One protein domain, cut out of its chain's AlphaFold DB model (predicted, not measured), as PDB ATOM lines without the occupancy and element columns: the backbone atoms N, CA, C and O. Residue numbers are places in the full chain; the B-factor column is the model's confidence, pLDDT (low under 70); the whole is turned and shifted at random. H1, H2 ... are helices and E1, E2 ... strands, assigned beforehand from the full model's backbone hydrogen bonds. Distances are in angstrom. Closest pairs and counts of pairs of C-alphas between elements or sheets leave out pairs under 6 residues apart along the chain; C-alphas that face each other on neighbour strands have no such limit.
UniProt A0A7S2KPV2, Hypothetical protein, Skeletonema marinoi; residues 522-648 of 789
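What this domain is: This is residues 522 to 648 of the 789 residues of the protein "Hypothetical protein" of Skeletonema marinoi (UniProt A0A7S2KPV2). Two long helices, H1 and H2, cover a strongly twisted sheet of five strands as two layers, helices on one face of the sheet, with a two-strand pair, E2 and E5, off the end of E4. The printed part has 127 residues, class mixed, in the order E1 H1 E2 E3 E4 E5 E6 H2 E7. The sheet E3 E4 E6 E1 E7 is antiparallel. The whole is compact, radius of gyration of the C-alphas 15.3 A, spanning 51 by 25 by 25 A.

How they stand to each other: Start at E1, residues 522 to 527, antiparallel to E6, residues 612 to 618: N 524 and O 614 are 2.8 A apart. E1 is also antiparallel to E7, residues 643 to 647: N 527 and O 643, 2.9 A. H1, residues 534 to 554, is on the sheet at a height of 11.4 A. E2, residues 565 to 567, is parallel to E5, residues 605 to 607: N 567 and O 606, 2.8 A. E3, residues 580 to 586, and E4, residues 597 to 603, form a hairpin: N 581 and O 602, 2.8 A. E4 and E6 are antiparallel: N 601 and O 615, 2.8 A. H2, residues 623 to 640, is over E6 at a height of 7.5 A; E6, H2 and E7 form a split strand-helix-strand unit, two strands running the same way with a helix between and E1 between them in the sheet, its crossover right-handed. H2's residues 636 to 640 touch H1, closest at the C-alphas of Lys 543 and Tyr 640, 5.6 A, at a shallow tilt of 31 degrees, opposite ways. Every O i to N i+4 pair is within hydrogen-bond range in H2, and 15 of 17 in H1.

Where its parts are: Find C-alpha 522 at (-8.034, 0.441, 39.232), where E1 begins. H1 runs 30.4 A from C-alpha 534 at (1.052, 27.752, 55.058), H2 25.8 A, E6 20.2 A. E7 ends at C-alpha 647, (-5.517, 7.365, 36.002).

The domain as a whole: The printed part has no cut. The link E2 to E3 is long. Residues 558 and 570 to 572 have pLDDT under 70.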
ATOM      1  N   ILE A 522      -7.521  -0.900  39.554       93.25
ATOM      2  CA  ILE A 522      -8.034   0.441  39.232       93.25
ATOM      3  C   ILE A 522      -7.187   1.466  39.990       93.25
ATOM      4  O   ILE A 522      -7.100   1.407  41.215       93.25
ATOM      5  N   SER A 523      -6.584   2.406  39.263       94.00
ATOM      6  CA  SER A 523      -5.687   3.419  39.823       94.00
ATOM      7  C   SER A 523      -6.306   4.816  39.811       94.00
ATOM      8  O   SER A 523      -7.001   5.215  38.874       94.00
ATOM      9  N   PHE A 524      -5.988   5.570  40.856       95.94
ATOM     10  CA  PHE A 524      -6.351   6.961  41.073       95.94
ATOM     11  C   PHE A 524      -5.116   7.737  41.545       95.94
ATOM     12  O   PHE A 524      -4.176   7.151  42.088       95.94
ATOM     13  N   VAL A 525      -5.138   9.058  41.399       95.94
ATOM     14  CA  VAL A 525      -4.253   9.941  42.171       95.94
ATOM     15  C   VAL A 525      -5.062  11.068  42.795       95.94
ATOM     16  O   VAL A 525      -6.086  11.484  42.250       95.94
ATOM     17  N   ILE A 526      -4.601  11.556  43.940       96.88
ATOM     18  CA  ILE A 526      -5.073  12.808  44.525       96.88
ATOM     19  C   ILE A 526      -4.162  13.921  44.022       96.88
ATOM     20  O   ILE A 526      -2.945  13.861  44.219       96.88
ATOM     21  N   LEU A 527      -4.752  14.921  43.373       95.00
ATOM     22  CA  LEU A 527      -4.072  16.163  43.023       95.00
ATOM     23  C   LEU A 527      -4.047  17.093  44.250       95.00
ATOM     24  O   LEU A 527      -5.104  17.308  44.851       95.00
ATOM     25  N   PRO A 528      -2.888  17.667  44.624       92.88
ATOM     26  CA  PRO A 528      -2.819  18.674  45.676       92.88
ATOM     27  C   PRO A 528      -3.409  20.007  45.197       92.88
ATOM     28  O   PRO A 528      -3.150  20.451  44.071       92.88
ATOM     29  N   ASP A 529      -4.170  20.672  46.067       89.81
ATOM     30  CA  ASP A 529      -4.680  22.019  45.792       89.81
ATOM     31  C   ASP A 529      -3.509  23.026  45.627       89.81
ATOM     32  O   ASP A 529      -2.410  22.805  46.144       89.81
ATOM     33  N   PRO A 530      -3.687  24.149  44.910       86.69
ATOM     34  CA  PRO A 530      -2.671  25.198  44.845       86.69
ATOM     35  C   PRO A 530      -2.649  26.036  46.141       86.69
ATOM     36  O   PRO A 530      -3.535  26.852  46.377       86.69
ATOM     37  N   PHE A 531      -1.617  25.864  46.976       85.12
ATOM     38  CA  PHE A 531      -1.427  26.652  48.209       85.12
ATOM     39  C   PHE A 531      -0.563  27.894  47.982       85.12
ATOM     40  O   PHE A 531       0.613  27.770  47.629       85.12
ATOM     41  N   THR A 532      -1.109  29.073  48.275       82.00
ATOM     42  CA  THR A 532      -0.362  30.339  48.390       82.00
ATOM     43  C   THR A 532       0.370  30.492  49.722       82.00
ATOM     44  O   THR A 532       1.366  31.202  49.801       82.00
ATOM     45  N   ASP A 533      -0.131  29.839  50.766       86.62
ATOM     46  CA  ASP A 533       0.194  30.110  52.163       86.62
ATOM     47  C   ASP A 533       0.198  28.827  53.012       86.62
ATOM     48  O   ASP A 533      -0.403  27.806  52.661       86.62
ATOM     49  N   GLN A 534       0.863  28.896  54.166       87.19
ATOM     50  CA  GLN A 534       1.052  27.752  55.058       87.19
ATOM     51  C   GLN A 534      -0.244  27.305  55.764       87.19
ATOM     52  O   GLN A 534      -0.350  26.143  56.168       87.19
ATOM     53  N   ASN A 535      -1.254  28.177  55.886       88.50
ATOM     54  CA  ASN A 535      -2.539  27.817  56.494       88.50
ATOM     55  C   ASN A 535      -3.376  26.975  55.523       88.50
ATOM     56  O   ASN A 535      -3.923  25.949  55.927       88.50
ATOM     57  N   GLY A 536      -3.420  27.348  54.240       88.62
ATOM     58  CA  GLY A 536      -4.028  26.544  53.176       88.62
ATOM     59  C   GLY A 536      -3.387  25.157  53.055       88.62
ATOM     60  O   GLY A 536      -4.094  24.150  52.995       88.62
ATOM     61  N   GLU A 537      -2.055  25.092  53.115       90.75
ATOM     62  CA  GLU A 537      -1.301  23.832  53.097       90.75
ATOM     63  C   GLU A 537      -1.593  22.947  54.326       90.75
ATOM     64  O   GLU A 537      -1.895  21.757  54.191       90.75
ATOM     65  N   SER A 538      -1.607  23.535  55.528       90.44
ATOM     66  CA  SER A 538      -2.004  22.848  56.771       90.44
ATOM     67  C   SER A 538      -3.466  22.379  56.727       90.44
ATOM     68  O   SER A 538      -3.811  21.302  57.230       90.44
ATOM     69  N   GLY A 539      -4.331  23.149  56.063       92.00
ATOM     70  CA  GLY A 539      -5.710  22.786  55.759       92.00
ATOM     71  C   GLY A 539      -5.799  21.525  54.898       92.00
ATOM     72  O   GLY A 539      -6.521  20.597  55.257       92.00
ATOM     73  N   TYR A 540      -5.025  21.429  53.813       93.19
ATOM     74  CA  TYR A 540      -4.956  20.209  52.996       93.19
ATOM     75  C   TYR A 540      -4.362  19.018  53.749       93.19
ATOM     76  O   TYR A 540      -4.916  17.923  53.661       93.19
ATOM     77  N   SER A 541      -3.322  19.216  54.564       92.12
ATOM     78  CA  SER A 541      -2.818  18.161  55.458       92.12
ATOM     79  C   SER A 541      -3.927  17.631  56.383       92.12
ATOM     80  O   SER A 541      -4.037  16.426  56.605       92.12
ATOM     81  N   SER A 542      -4.810  18.515  56.858       93.38
ATOM     82  CA  SER A 542      -5.976  18.152  57.674       93.38
ATOM     83  C   SER A 542      -7.066  17.430  56.864       93.38
ATOM     84  O   SER A 542      -7.665  16.472  57.358       93.38
ATOM     85  N   LYS A 543      -7.307  17.816  55.598       94.75
ATOM     86  CA  LYS A 543      -8.164  17.050  54.668       94.75
ATOM     87  C   LYS A 543      -7.616  15.638  54.447       94.75
ATOM     88  O   LYS A 543      -8.376  14.671  54.485       94.75
ATOM     89  N   PHE A 544      -6.306  15.520  54.225       95.38
ATOM     90  CA  PHE A 544      -5.627  14.259  53.948       95.38
ATOM     91  C   PHE A 544      -5.645  13.325  55.164       95.38
ATOM     92  O   PHE A 544      -5.941  12.143  55.014       95.38
ATOM     93  N   GLN A 545      -5.462  13.842  56.382       95.12
ATOM     94  CA  GLN A 545      -5.540  13.023  57.597       95.12
ATOM     95  C   GLN A 545      -6.907  12.325  57.759       95.12
ATOM     96  O   GLN A 545      -6.961  11.168  58.174       95.12
ATOM     97  N   ARG A 546      -8.010  12.955  57.324       96.62
ATOM     98  CA  ARG A 546      -9.353  12.334  57.306       96.62
ATOM     99  C   ARG A 546      -9.450  11.147  56.334       96.62
ATOM    100  O   ARG A 546     -10.255  10.242  56.556       96.62
ATOM    101  N   LEU A 547      -8.624  11.116  55.284       96.69
ATOM    102  CA  LEU A 547      -8.474   9.955  54.401       96.69
ATOM    103  C   LEU A 547      -7.658   8.840  55.071       96.69
ATOM    104  O   LEU A 547      -8.051   7.678  54.989       96.69
ATOM    105  N   VAL A 548      -6.582   9.182  55.787       95.44
ATOM    106  CA  VAL A 548      -5.788   8.215  56.572       95.44
ATOM    107  C   VAL A 548      -6.656   7.555  57.651       95.44
ATOM    108  O   VAL A 548      -6.655   6.333  57.795       95.44
ATOM    109  N   GLU A 549      -7.489   8.329  58.348       95.56
ATOM    110  CA  GLU A 549      -8.515   7.798  59.250       95.56
ATOM    111  C   GLU A 549      -9.503   6.851  58.553       95.56
ATOM    112  O   GLU A 549      -9.923   5.860  59.147       95.56
ATOM    113  N   TYR A 550      -9.921   7.158  57.321       95.81
ATOM    114  CA  TYR A 550     -10.833   6.305  56.556       95.81
ATOM    115  C   TYR A 550     -10.165   4.986  56.146       95.81
ATOM    116  O   TYR A 550     -10.801   3.941  56.252       95.81
ATOM    117  N   PHE A 551      -8.881   4.997  55.779       95.38
ATOM    118  CA  PHE A 551      -8.113   3.775  55.513       95.38
ATOM    119  C   PHE A 551      -8.003   2.888  56.763       95.38
ATOM    120  O   PHE A 551      -8.346   1.710  56.696       95.38
ATOM    121  N   ASN A 552      -7.670   3.459  57.926       94.25
ATOM    122  CA  ASN A 552      -7.665   2.732  59.205       94.25
ATOM    123  C   ASN A 552      -9.057   2.177  59.599       94.25
ATOM    124  O   ASN A 552      -9.142   1.228  60.370       94.25
ATOM    125  N   LYS A 553     -10.156   2.739  59.069       92.69
ATOM    126  CA  LYS A 553     -11.541   2.251  59.262       92.69
ATOM    127  C   LYS A 553     -11.983   1.212  58.212       92.69
ATOM    128  O   LYS A 553     -13.018   0.580  58.407       92.69
ATOM    129  N   LEU A 554     -11.242   1.050  57.111       91.19
ATOM    130  CA  LEU A 554     -11.458   0.031  56.067       91.19
ATOM    131  C   LEU A 554     -10.620  -1.237  56.275       91.19
ATOM    132  O   LEU A 554     -10.955  -2.298  55.753       91.19
ATOM    133  N   GLN A 555      -9.489  -1.095  56.958       87.06
ATOM    134  CA  GLN A 555      -8.480  -2.126  57.133       87.06
ATOM    135  C   GLN A 555      -9.014  -3.352  57.893       87.06
ATOM    136  O   GLN A 555      -9.742  -3.230  58.879       87.06
ATOM    137  N   SER A 556      -8.620  -4.546  57.445       78.81
ATOM    138  CA  SER A 556      -8.992  -5.810  58.094       78.81
ATOM    139  C   SER A 556      -8.496  -5.884  59.546       78.81
ATOM    140  O   SER A 556      -7.379  -5.466  59.866       78.81
ATOM    141  N   LYS A 557      -9.335  -6.430  60.439       71.19
ATOM    142  CA  LYS A 557      -9.056  -6.537  61.883       71.19
ATOM    143  C   LYS A 557      -7.748  -7.297  62.140       71.19
ATOM    144  O   LYS A 557      -7.500  -8.317  61.512       71.19
ATOM    145  N   GLY A 558      -6.951  -6.815  63.093       67.75
ATOM    146  CA  GLY A 558      -5.655  -7.408  63.458       67.75
ATOM    147  C   GLY A 558      -4.455  -6.863  62.672       67.75
ATOM    148  O   GLY A 558      -3.322  -7.063  63.098       67.75
ATOM    149  N   SER A 559      -4.674  -6.121  61.583       72.50
ATOM    150  CA  SER A 559      -3.597  -5.427  60.869       72.50
ATOM    151  C   SER A 559      -3.210  -4.107  61.564       72.50
ATOM    152  O   SER A 559      -4.049  -3.437  62.163       72.50
ATOM    153  N   GLY A 560      -1.929  -3.724  61.485       78.56
ATOM    154  CA  GLY A 560      -1.373  -2.559  62.194       78.56
ATOM    155  C   GLY A 560      -1.705  -1.190  61.577       78.56
ATOM    156  O   GLY A 560      -1.887  -1.075  60.365       78.56
ATOM    157  N   THR A 561      -1.735  -0.149  62.418       86.00
ATOM    158  CA  THR A 561      -2.160   1.227  62.086       86.00
ATOM    159  C   THR A 561      -1.455   1.819  60.861       86.00
ATOM    160  O   THR A 561      -0.226   1.931  60.813       86.00
ATOM    161  N   ILE A 562      -2.243   2.289  59.894       88.25
ATOM    162  CA  ILE A 562      -1.761   2.956  58.680       88.25
ATOM    163  C   ILE A 562      -1.390   4.402  59.029       88.25
ATOM    164  O   ILE A 562      -2.252   5.276  59.095       88.25
ATOM    165  N   ASN A 563      -0.094   4.650  59.228       88.50
ATOM    166  CA  ASN A 563       0.481   5.983  59.440       88.50
ATOM    167  C   ASN A 563       1.252   6.433  58.191       88.50
ATOM    168  O   ASN A 563       2.257   5.814  57.828       88.50
ATOM    169  N   ILE A 564       0.804   7.507  57.537       91.56
ATOM    170  CA  ILE A 564       1.418   8.061  56.319       91.56
ATOM    171  C   ILE A 564       2.142   9.362  56.673       91.56
ATOM    172  O   ILE A 564       1.543  10.286  57.219       91.56
ATOM    173  N   GLU A 565       3.438   9.429  56.365       89.12
ATOM    174  CA  GLU A 565       4.260  10.624  56.577       89.12
ATOM    175  C   GLU A 565       3.761  11.754  55.659       89.12
ATOM    176  O   GLU A 565       3.738  11.570  54.441       89.12
ATOM    177  N   THR A 566       3.363  12.901  56.220       87.12
ATOM    178  CA  THR A 566       3.010  14.094  55.429       87.12
ATOM    179  C   THR A 566       4.175  15.082  55.435       87.12
ATOM    180  O   THR A 566       4.755  15.352  56.483       87.12
ATOM    181  N   VAL A 567       4.532  15.577  54.252       85.88
ATOM    182  CA  VAL A 567       5.729  16.372  53.943       85.88
ATOM    183  C   VAL A 567       5.266  17.691  53.328       85.88
ATOM    184  O   VAL A 567       4.424  17.674  52.428       85.88
ATOM    185  N   MET A 568       5.787  18.819  53.809       84.19
ATOM    186  CA  MET A 568       5.303  20.162  53.451       84.19
ATOM    187  C   MET A 568       6.342  20.963  52.654       84.19
ATOM    188  O   MET A 568       7.520  20.607  52.593       84.19
ATOM    189  N   LYS A 569       5.931  22.093  52.066       75.62
ATOM    190  CA  LYS A 569       6.785  23.010  51.289       75.62
ATOM    191  C   LYS A 569       8.014  23.531  52.041       75.62
ATOM    192  O   LYS A 569       8.958  23.959  51.387       75.62
ATOM    193  N   SER A 570       8.008  23.497  53.377       64.56
ATOM    194  CA  SER A 570       9.158  23.830  54.230       64.56
ATOM    195  C   SER A 570      10.350  22.882  54.059       64.56
ATOM    196  O   SER A 570      11.480  23.258  54.365       64.56
ATOM    197  N   ASP A 571      10.116  21.659  53.577       56.75
ATOM    198  CA  ASP A 571      11.168  20.701  53.257       56.75
ATOM    199  C   ASP A 571      11.811  20.985  51.890       56.75
ATOM    200  O   ASP A 571      11.242  21.643  51.016       56.75
ATOM    201  N   LYS A 572      12.999  20.413  51.654       64.00
ATOM    202  CA  LYS A 572      13.679  20.436  50.340       64.00
ATOM    203  C   LYS A 572      12.806  19.812  49.230       64.00
ATOM    204  O   LYS A 572      11.760  19.237  49.517       64.00
ATOM    205  N   ALA A 573      13.254  19.945  47.976       70.38
ATOM    206  CA  ALA A 573      12.561  19.556  46.735       70.38
ATOM    207  C   ALA A 573      11.729  18.243  46.804       70.38
ATOM    208  O   ALA A 573      12.130  17.326  47.526       70.38
ATOM    209  N   PRO A 574      10.613  18.136  46.041       75.44
ATOM    210  CA  PRO A 574       9.560  17.132  46.227       75.44
ATOM    211  C   PRO A 574      10.042  15.712  46.542       75.44
ATOM    212  O   PRO A 574      10.762  15.069  45.772       75.44
ATOM    213  N   LYS A 575       9.611  15.206  47.698       81.31
ATOM    214  CA  LYS A 575      10.065  13.944  48.273       81.31
ATOM    215  C   LYS A 575       9.297  12.778  47.652       81.31
ATOM    216  O   LYS A 575       8.237  12.379  48.141       81.31
ATOM    217  N   ALA A 576       9.864  12.261  46.561       81.75
ATOM    218  CA  ALA A 576       9.430  11.051  45.859       81.75
ATOM    219  C   ALA A 576       9.130   9.885  46.818       81.75
ATOM    220  O   ALA A 576       9.700   9.793  47.914       81.75
ATOM    221  N   SER A 577       8.236   8.987  46.401       82.31
ATOM    222  CA  SER A 577       7.780   7.890  47.257       82.31
ATOM    223  C   SER A 577       8.937   6.932  47.564       82.31
ATOM    224  O   SER A 577       9.615   6.442  46.661       82.31
ATOM    225  N   LYS A 578       9.160   6.600  48.844       76.50
ATOM    226  CA  LYS A 578      10.172   5.600  49.257       76.50
ATOM    227  C   LYS A 578       9.798   4.164  48.856       76.50
ATOM    228  O   LYS A 578      10.584   3.243  49.065       76.50
ATOM    229  N   GLY A 579       8.592   3.969  48.331       82.25
ATOM    230  CA  GLY A 579       8.005   2.688  47.973       82.25
ATOM    231  C   GLY A 579       6.484   2.733  48.096       82.25
ATOM    232  O   GLY A 579       5.907   3.692  48.616       82.25
ATOM    233  N   LYS A 580       5.827   1.673  47.634       86.31
ATOM    234  CA  LYS A 580       4.392   1.463  47.839       86.31
ATOM    235  C   LYS A 580       4.167   0.813  49.209       86.31
ATOM    236  O   LYS A 580       5.011   0.055  49.682       86.31
ATOM    237  N   ARG A 581       3.031   1.102  49.838       90.81
ATOM    238  CA  ARG A 581       2.485   0.378  50.997       90.81
ATOM    239  C   ARG A 581       1.103  -0.148  50.635       90.81
ATOM    240  O   ARG A 581       0.491   0.360  49.697       90.81
ATOM    241  N   SER A 582       0.608  -1.141  51.361       91.81
ATOM    242  CA  SER A 582      -0.716  -1.692  51.100       91.81
ATOM    243  C   SER A 582      -1.401  -2.238  52.347       91.81
ATOM    244  O   SER A 582      -0.775  -2.428  53.392       91.81
ATOM    245  N   PHE A 583      -2.714  -2.439  52.239       91.69
ATOM    246  CA  PHE A 583      -3.539  -3.085  53.254       91.69
ATOM    247  C   PHE A 583      -4.727  -3.814  52.616       91.69
ATOM    248  O   PHE A 583      -5.245  -3.392  51.579       91.69
ATOM    249  N   ILE A 584      -5.178  -4.898  53.252       90.00
ATOM    250  CA  ILE A 584      -6.312  -5.708  52.790       90.00
ATOM    251  C   ILE A 584      -7.626  -5.165  53.371       90.00
ATOM    252  O   ILE A 584      -7.740  -4.915  54.576       90.00
ATOM    253  N   VAL A 585      -8.630  -5.037  52.504       91.69
ATOM    254  CA  VAL A 585     -10.021  -4.689  52.820       91.69
ATOM    255  C   VAL A 585     -10.908  -5.901  52.538       91.69
ATOM    256  O   VAL A 585     -10.956  -6.390  51.407       91.69
ATOM    257  N   ASP A 586     -11.618  -6.363  53.566       89.88
ATOM    258  CA  ASP A 586     -12.649  -7.402  53.465       89.88
ATOM    259  C   ASP A 586     -13.917  -6.829  52.803       89.88
ATOM    260  O   ASP A 586     -14.389  -5.748  53.164       89.88
ATOM    261  N   LEU A 587     -14.461  -7.544  51.815       90.50
ATOM    262  CA  LEU A 587     -15.646  -7.168  51.037       90.50
ATOM    263  C   LEU A 587     -16.852  -8.086  51.329       90.50
ATOM    264  O   LEU A 587     -17.855  -8.061  50.600       90.50
ATOM    265  N   ARG A 588     -16.800  -8.911  52.382       87.44
ATOM    266  CA  ARG A 588     -17.975  -9.605  52.936       87.44
ATOM    267  C   ARG A 588     -18.976  -8.598  53.517       87.44
ATOM    268  O   ARG A 588     -18.597  -7.596  54.118       87.44
ATOM    269  N   ARG A 589     -20.278  -8.867  53.369       84.19
ATOM    270  CA  ARG A 589     -21.355  -8.132  54.067       84.19
ATOM    271  C   ARG A 589     -21.797  -8.866  55.337       84.19
ATOM    272  O   ARG A 589     -22.304  -8.236  56.262       84.19
ATOM    273  N   ARG A 590     -21.604 -10.185  55.379       83.12
ATOM    274  CA  ARG A 590     -21.792 -11.081  56.529       83.12
ATOM    275  C   ARG A 590     -20.627 -12.065  56.587       83.12
ATOM    276  O   ARG A 590     -20.138 -12.486  55.545       83.12
ATOM    277  N   ASN A 591     -20.252 -12.524  57.780       78.06
ATOM    278  CA  ASN A 591     -19.185 -13.523  57.948       78.06
ATOM    279  C   ASN A 591     -19.474 -14.858  57.222       78.06
ATOM    280  O   ASN A 591     -18.550 -15.621  56.977       78.06
ATOM    281  N   SER A 592     -20.740 -15.138  56.885       79.50
ATOM    282  CA  SER A 592     -21.178 -16.319  56.126       79.50
ATOM    283  C   SER A 592     -21.050 -16.183  54.601       79.50
ATOM    284  O   SER A 592     -21.206 -17.176  53.887       79.50
ATOM    285  N   ASP A 593     -20.819 -14.975  54.084       83.56
ATOM    286  CA  ASP A 593     -20.603 -14.749  52.652       83.56
ATOM    287  C   ASP A 593     -19.279 -15.402  52.207       83.56
ATOM    288  O   ASP A 593     -18.378 -15.606  53.022       83.56
ATOM    289  N   LYS A 594     -19.131 -15.715  50.910       83.19
ATOM    290  CA  LYS A 594     -17.822 -16.096  50.348       83.19
ATOM    291  C   LYS A 594     -16.787 -15.007  50.648       83.19
ATOM    292  O   LYS A 594     -17.100 -13.815  50.560       83.19
ATOM    293  N   TYR A 595     -15.569 -15.414  51.008       83.31
ATOM    294  CA  TYR A 595     -14.489 -14.466  51.235       83.31
ATOM    295  C   TYR A 595     -14.093 -13.776  49.933       83.31
ATOM    296  O   TYR A 595     -13.674 -14.398  48.963       83.31
ATOM    297  N   GLU A 596     -14.231 -12.457  49.932       87.81
ATOM    298  CA  GLU A 596     -13.835 -11.592  48.837       87.81
ATOM    299  C   GLU A 596     -13.094 -10.408  49.434       87.81
ATOM    300  O   GLU A 596     -13.564  -9.807  50.400       87.81
ATOM    301  N   TRP A 597     -11.953 -10.057  48.856       89.31
ATOM    302  CA  TRP A 597     -11.098  -8.994  49.367       89.31
ATOM    303  C   TRP A 597     -10.452  -8.203  48.234       89.31
ATOM    304  O   TRP A 597     -10.285  -8.690  47.111       89.31
ATOM    305  N   CYS A 598     -10.057  -6.974  48.550       93.19
ATOM    306  CA  CYS A 598      -9.149  -6.195  47.721       93.19
ATOM    307  C   CYS A 598      -8.016  -5.612  48.558       93.19
ATOM    308  O   CYS A 598      -8.201  -5.230  49.711       93.19
ATOM    309  N   GLU A 599      -6.850  -5.502  47.947       93.25
ATOM    310  CA  GLU A 599      -5.704  -4.795  48.487       93.25
ATOM    311  C   GLU A 599      -5.740  -3.345  47.984       93.25
ATOM    312  O   GLU A 599      -5.838  -3.084  46.780       93.25
ATOM    313  N   ILE A 600      -5.674  -2.386  48.908       94.75
ATOM    314  CA  ILE A 600      -5.493  -0.972  48.580       94.75
ATOM    315  C   ILE A 600      -4.006  -0.662  48.706       94.75
ATOM    316  O   ILE A 600      -3.466  -0.588  49.808       94.75
ATOM    317  N   VAL A 601      -3.354  -0.471  47.563       93.75
ATOM    318  CA  VAL A 601      -1.963  -0.028  47.454       93.75
ATOM    319  C   VAL A 601      -1.930   1.494  47.383       93.75
ATOM    320  O   VAL A 601      -2.708   2.103  46.650       93.75
ATOM    321  N   HIS A 602      -1.020   2.125  48.113       94.31
ATOM    322  CA  HIS A 602      -0.862   3.575  48.142       94.31
ATOM    323  C   HIS A 602       0.604   3.989  48.331       94.31
ATOM    324  O   HIS A 602       1.468   3.170  48.657       94.31
ATOM    325  N   ASP A 603       0.897   5.272  48.139       93.56
ATOM    326  CA  ASP A 603       2.242   5.803  48.368       93.56
ATOM    327  C   ASP A 603       2.649   5.780  49.851       93.56
ATOM    328  O   ASP A 603       1.826   5.913  50.762       93.56
ATOM    329  N   SER A 604       3.954   5.638  50.098       92.00
ATOM    330  CA  SER A 604       4.541   5.620  51.448       92.00
ATOM    331  C   SER A 604       4.447   6.952  52.209       92.00
ATOM    332  O   SER A 604       4.436   6.940  53.443       92.00
ATOM    333  N   ASN A 605       4.378   8.075  51.492       92.00
ATOM    334  CA  ASN A 605       4.284   9.436  52.017       92.00
ATOM    335  C   ASN A 605       3.319  10.291  51.178       92.00
ATOM    336  O   ASN A 605       3.065   9.991  50.012       92.00
ATOM    337  N   CYS A 606       2.837  11.390  51.754       91.75
ATOM    338  CA  CYS A 606       2.127  12.456  51.056       91.75
ATOM    339  C   CYS A 606       3.006  13.713  51.076       91.75
ATOM    340  O   CYS A 606       3.257  14.257  52.144       91.75
ATOM    341  N   ASP A 607       3.512  14.161  49.925       90.50
ATOM    342  CA  ASP A 607       4.181  15.464  49.798       90.50
ATOM    343  C   ASP A 607       3.202  16.430  49.130       90.50
ATOM    344  O   ASP A 607       2.663  16.124  48.067       90.50
ATOM    345  N   THR A 608       2.948  17.577  49.758       90.50
ATOM    346  CA  THR A 608       1.950  18.576  49.325       90.50
ATOM    347  C   THR A 608       2.219  19.168  47.939       90.50
ATOM    348  O   THR A 608       1.351  19.834  47.376       90.50
ATOM    349  N   ARG A 609       3.406  18.929  47.369       87.69
ATOM    350  CA  ARG A 609       3.825  19.380  46.035       87.69
ATOM    351  C   ARG A 609       3.715  18.290  44.965       87.69
ATOM    352  O   ARG A 609       4.019  18.571  43.806       87.69
ATOM    353  N   ARG A 610       3.318  17.061  45.325       91.69
ATOM    354  CA  ARG A 610       3.199  15.927  44.393       91.69
ATOM    355  C   ARG A 610       1.836  15.240  44.464       91.69
ATOM    356  O   ARG A 610       1.092  15.409  45.426       91.69
ATOM    357  N   THR A 611       1.497  14.447  43.450       94.56
ATOM    358  CA  THR A 611       0.251  13.661  43.464       94.56
ATOM    359  C   THR A 611       0.389  12.430  44.361       94.56
ATOM    360  O   THR A 611       1.413  11.753  44.318       94.56
ATOM    361  N   PHE A 612      -0.637  12.109  45.154       95.38
ATOM    362  CA  PHE A 612      -0.640  10.910  46.005       95.38
ATOM    363  C   PHE A 612      -1.385   9.765  45.308       95.38
ATOM    364  O   PHE A 612      -2.595   9.863  45.079       95.38
ATOM    365  N   ARG A 613      -0.687   8.676  44.959       95.00
ATOM    366  CA  ARG A 613      -1.276   7.555  44.208       95.00
ATOM    367  C   ARG A 613      -1.986   6.544  45.112       95.00
ATOM    368  O   ARG A 613      -1.482   6.161  46.165       95.00
ATOM    369  N   ILE A 614      -3.148   6.073  44.651       95.94
ATOM    370  CA  ILE A 614      -3.953   5.002  45.261       95.94
ATOM    371  C   ILE A 614      -4.325   4.000  44.162       95.94
ATOM    372  O   ILE A 614      -4.709   4.389  43.062       95.94
ATOM    373  N   THR A 615      -4.222   2.701  44.418       95.06
ATOM    374  CA  THR A 615      -4.631   1.641  43.488       95.06
ATOM    375  C   THR A 615      -5.364   0.542  44.240       95.06
ATOM    376  O   THR A 615      -4.823  -0.046  45.168       95.06
ATOM    377  N   ILE A 616      -6.596   0.259  43.820       95.50
ATOM    378  CA  ILE A 616      -7.371  -0.887  44.297       95.50
ATOM    379  C   ILE A 616      -7.019  -2.068  43.394       95.50
ATOM    380  O   ILE A 616      -7.225  -1.989  42.181       95.50
ATOM    381  N   GLN A 617      -6.494  -3.150  43.965       94.19
ATOM    382  CA  GLN A 617      -6.149  -4.385  43.260       94.19
ATOM    383  C   GLN A 617      -6.755  -5.607  43.954       94.19
ATOM    384  O   GLN A 617      -7.023  -5.581  45.151       94.19
ATOM    385  N   TRP A 618      -7.059  -6.660  43.196       93.00
ATOM    386  CA  TRP A 618      -7.777  -7.826  43.722       93.00
ATOM    387  C   TRP A 618      -7.492  -9.083  42.903       93.00
ATOM    388  O   TRP A 618      -7.021  -8.991  41.771       93.00
ATOM    389  N   LEU A 619      -7.810 -10.252  43.465       90.56
ATOM    390  CA  LEU A 619      -7.731 -11.545  42.775       90.56
ATOM    391  C   LEU A 619      -9.082 -12.277  42.772       90.56
ATOM    392  O   LEU A 619      -9.557 -12.654  41.703       90.56
ATOM    393  N   VAL A 620      -9.712 -12.438  43.942       87.44
ATOM    394  CA  VAL A 620     -10.951 -13.234  44.117       87.44
ATOM    395  C   VAL A 620     -12.251 -12.421  44.070       87.44
ATOM    396  O   VAL A 620     -13.315 -12.973  43.816       87.44
ATOM    397  N   ALA A 621     -12.194 -11.104  44.293       89.50
ATOM    398  CA  ALA A 621     -13.397 -10.283  44.418       89.50
ATOM    399  C   ALA A 621     -14.171 -10.065  43.101       89.50
ATOM    400  O   ALA A 621     -13.604  -9.812  42.029       89.50
ATOM    401  N   ILE A 622     -15.498 -10.072  43.218       89.44
ATOM    402  CA  ILE A 622     -16.454  -9.781  42.152       89.44
ATOM    403  C   ILE A 622     -16.390  -8.293  41.778       89.44
ATOM    404  O   ILE A 622     -16.322  -7.408  42.636       89.44
ATOM    405  N   GLY A 623     -16.455  -8.009  40.473       88.94
ATOM    406  CA  GLY A 623     -16.302  -6.657  39.923       88.94
ATOM    407  C   GLY A 623     -17.247  -5.631  40.552       88.94
ATOM    408  O   GLY A 623     -16.784  -4.592  41.008       88.94
ATOM    409  N   SER A 624     -18.528  -5.967  40.728       91.75
ATOM    410  CA  SER A 624     -19.524  -5.078  41.344       91.75
ATOM    411  C   SER A 624     -19.241  -4.702  42.809       91.75
ATOM    412  O   SER A 624     -19.680  -3.634  43.247       91.75
ATOM    413  N   LYS A 625     -18.498  -5.514  43.581       93.31
ATOM    414  CA  LYS A 625     -18.045  -5.145  44.940       93.31
ATOM    415  C   LYS A 625     -16.872  -4.165  44.898       93.31
ATOM    416  O   LYS A 625     -16.856  -3.197  45.657       93.31
ATOM    417  N   ILE A 626     -15.932  -4.377  43.978       95.19
ATOM    418  CA  ILE A 626     -14.831  -3.439  43.709       95.19
ATOM    419  C   ILE A 626     -15.375  -2.094  43.217       95.19
ATOM    420  O   ILE A 626     -14.902  -1.043  43.644       95.19
ATOM    421  N   ASP A 627     -16.412  -2.130  42.380       93.88
ATOM    422  CA  ASP A 627     -17.120  -0.961  41.861       93.88
ATOM    423  C   ASP A 627     -17.717  -0.129  43.013       93.88
ATOM    424  O   ASP A 627     -17.429   1.061  43.150       93.88
ATOM    425  N   GLN A 628     -18.445  -0.777  43.934       94.62
ATOM    426  CA  GLN A 628     -18.946  -0.152  45.168       94.62
ATOM    427  C   GLN A 628     -17.813   0.457  46.013       94.62
ATOM    428  O   GLN A 628     -17.931   1.594  46.472       94.62
ATOM    429  N   GLN A 629     -16.691  -0.246  46.193       95.62
ATOM    430  CA  GLN A 629     -15.560   0.267  46.972       95.62
ATOM    431  C   GLN A 629     -14.879   1.476  46.298       95.62
ATOM    432  O   GLN A 629     -14.498   2.433  46.979       95.62
ATOM    433  N   ALA A 630     -14.801   1.498  44.965       95.38
ATOM    434  CA  ALA A 630     -14.315   2.643  44.196       95.38
ATOM    435  C   ALA A 630     -15.251   3.866  44.304       95.38
ATOM    436  O   ALA A 630     -14.765   4.983  44.508       95.38
ATOM    437  N   GLN A 631     -16.581   3.676  44.259       95.19
ATOM    438  CA  GLN A 631     -17.546   4.752  44.548       95.19
ATOM    439  C   GLN A 631     -17.348   5.328  45.950       95.19
ATOM    440  O   GLN A 631     -17.398   6.546  46.137       95.19
ATOM    441  N   LEU A 632     -17.166   4.457  46.949       95.88
ATOM    442  CA  LEU A 632     -17.020   4.865  48.342       95.88
ATOM    443  C   LEU A 632     -15.765   5.717  48.534       95.88
ATOM    444  O   LEU A 632     -15.879   6.797  49.115       95.88
ATOM    445  N   LEU A 633     -14.624   5.302  47.973       96.94
ATOM    446  CA  LEU A 633     -13.391   6.091  47.969       96.94
ATOM    447  C   LEU A 633     -13.604   7.474  47.330       96.94
ATOM    448  O   LEU A 633     -13.352   8.488  47.978       96.94
ATOM    449  N   HIS A 634     -14.144   7.525  46.108       94.94
ATOM    450  CA  HIS A 634     -14.396   8.781  45.392       94.94
ATOM    451  C   HIS A 634     -15.333   9.718  46.174       94.94
ATOM    452  O   HIS A 634     -15.044  10.902  46.356       94.94
ATOM    453  N   ARG A 635     -16.430   9.179  46.725       96.81
ATOM    454  CA  ARG A 635     -17.378   9.934  47.558       96.81
ATOM    455  C   ARG A 635     -16.742  10.439  48.855       96.81
ATOM    456  O   ARG A 635     -17.080  11.540  49.283       96.81
ATOM    457  N   ARG A 636     -15.841   9.677  49.489       96.94
ATOM    458  CA  ARG A 636     -15.114  10.137  50.685       96.94
ATOM    459  C   ARG A 636     -14.117  11.241  50.350       96.94
ATOM    460  O   ARG A 636     -14.151  12.263  51.023       96.94
ATOM    461  N   CYS A 637     -13.321  11.105  49.288       96.88
ATOM    462  CA  CYS A 637     -12.422  12.172  48.834       96.88
ATOM    463  C   CYS A 637     -13.184  13.480  48.564       96.88
ATOM    464  O   CYS A 637     -12.815  14.514  49.120       96.88
ATOM    465  N   ALA A 638     -14.312  13.425  47.848       95.81
ATOM    466  CA  ALA A 638     -15.178  14.587  47.634       95.81
ATOM    467  C   ALA A 638     -15.717  15.186  48.954       95.81
ATOM    468  O   ALA A 638     -15.639  16.394  49.159       95.81
ATOM    469  N   GLN A 639     -16.186  14.356  49.899       96.81
ATOM    470  CA  GLN A 639     -16.624  14.796  51.240       96.81
ATOM    471  C   GLN A 639     -15.495  15.375  52.116       96.81
ATOM    472  O   GLN A 639     -15.767  16.064  53.104       96.81
ATOM    473  N   TYR A 640     -14.235  15.083  51.793       96.69
ATOM    474  CA  TYR A 640     -13.059  15.636  52.465       96.69
ATOM    475  C   TYR A 640     -12.463  16.839  51.720       96.69
ATOM    476  O   TYR A 640     -11.562  17.484  52.251       96.69
ATOM    477  N   GLY A 641     -12.982  17.181  50.535       95.31
ATOM    478  CA  GLY A 641     -12.460  18.255  49.689       95.31
ATOM    479  C   GLY A 641     -11.125  17.915  49.017       95.31
ATOM    480  O   GLY A 641     -10.327  18.821  48.795       95.31
ATOM    481  N   LEU A 642     -10.865  16.630  48.753       96.38
ATOM    482  CA  LEU A 642      -9.674  16.118  48.065       96.38
ATOM    483  C   LEU A 642     -10.004  15.811  46.597       96.38
ATOM    484  O   LEU A 642     -10.942  15.059  46.322       96.38
ATOM    485  N   ASN A 643      -9.215  16.348  45.665       94.81
ATOM    486  CA  ASN A 643      -9.399  16.140  44.228       94.81
ATOM    487  C   ASN A 643      -8.847  14.770  43.783       94.81
ATOM    488  O   ASN A 643      -7.661  14.643  43.474       94.81
ATOM    489  N   LEU A 644      -9.697  13.739  43.790       96.12
ATOM    490  CA  LEU A 644      -9.361  12.382  43.346       96.12
ATOM    491  C   LEU A 644      -9.720  12.191  41.865       96.12
ATOM    492  O   LEU A 644     -10.897  12.164  41.514       96.12
ATOM    493  N   ILE A 645      -8.715  11.962  41.021       94.81
ATOM    494  CA  ILE A 645      -8.884  11.688  39.587       94.81
ATOM    495  C   ILE A 645      -8.505  10.245  39.241       94.81
ATOM    496  O   ILE A 645      -7.652   9.630  39.888       94.81
ATOM    497  N   ARG A 646      -9.133   9.683  38.202       93.38
ATOM    498  CA  ARG A 646      -8.827   8.329  37.713       93.38
ATOM    499  C   ARG A 646      -7.641   8.381  36.754       93.38
ATOM    500  O   ARG A 646      -7.585   9.254  35.894       93.38
ATOM    501  N   VAL A 647      -6.713   7.428  36.863       93.12
ATOM    502  CA  VAL A 647      -5.517   7.365  36.002       93.12
ATOM    503  C   VAL A 647      -5.372   5.988  35.348       93.12
ATOM    504  O   VAL A 647      -5.758   4.976  35.942       93.12
ATOM    505  N   PRO A 648      -4.842   5.899  34.114       89.12
ATOM    506  CA  PRO A 648      -4.638   4.620  33.460       89.12
ATOM    507  C   PRO A 648      -3.459   3.900  34.106       89.12
ATOM    508  O   PRO A 648      -2.407   4.491  34.304       89.12
TER     509      PRO A 648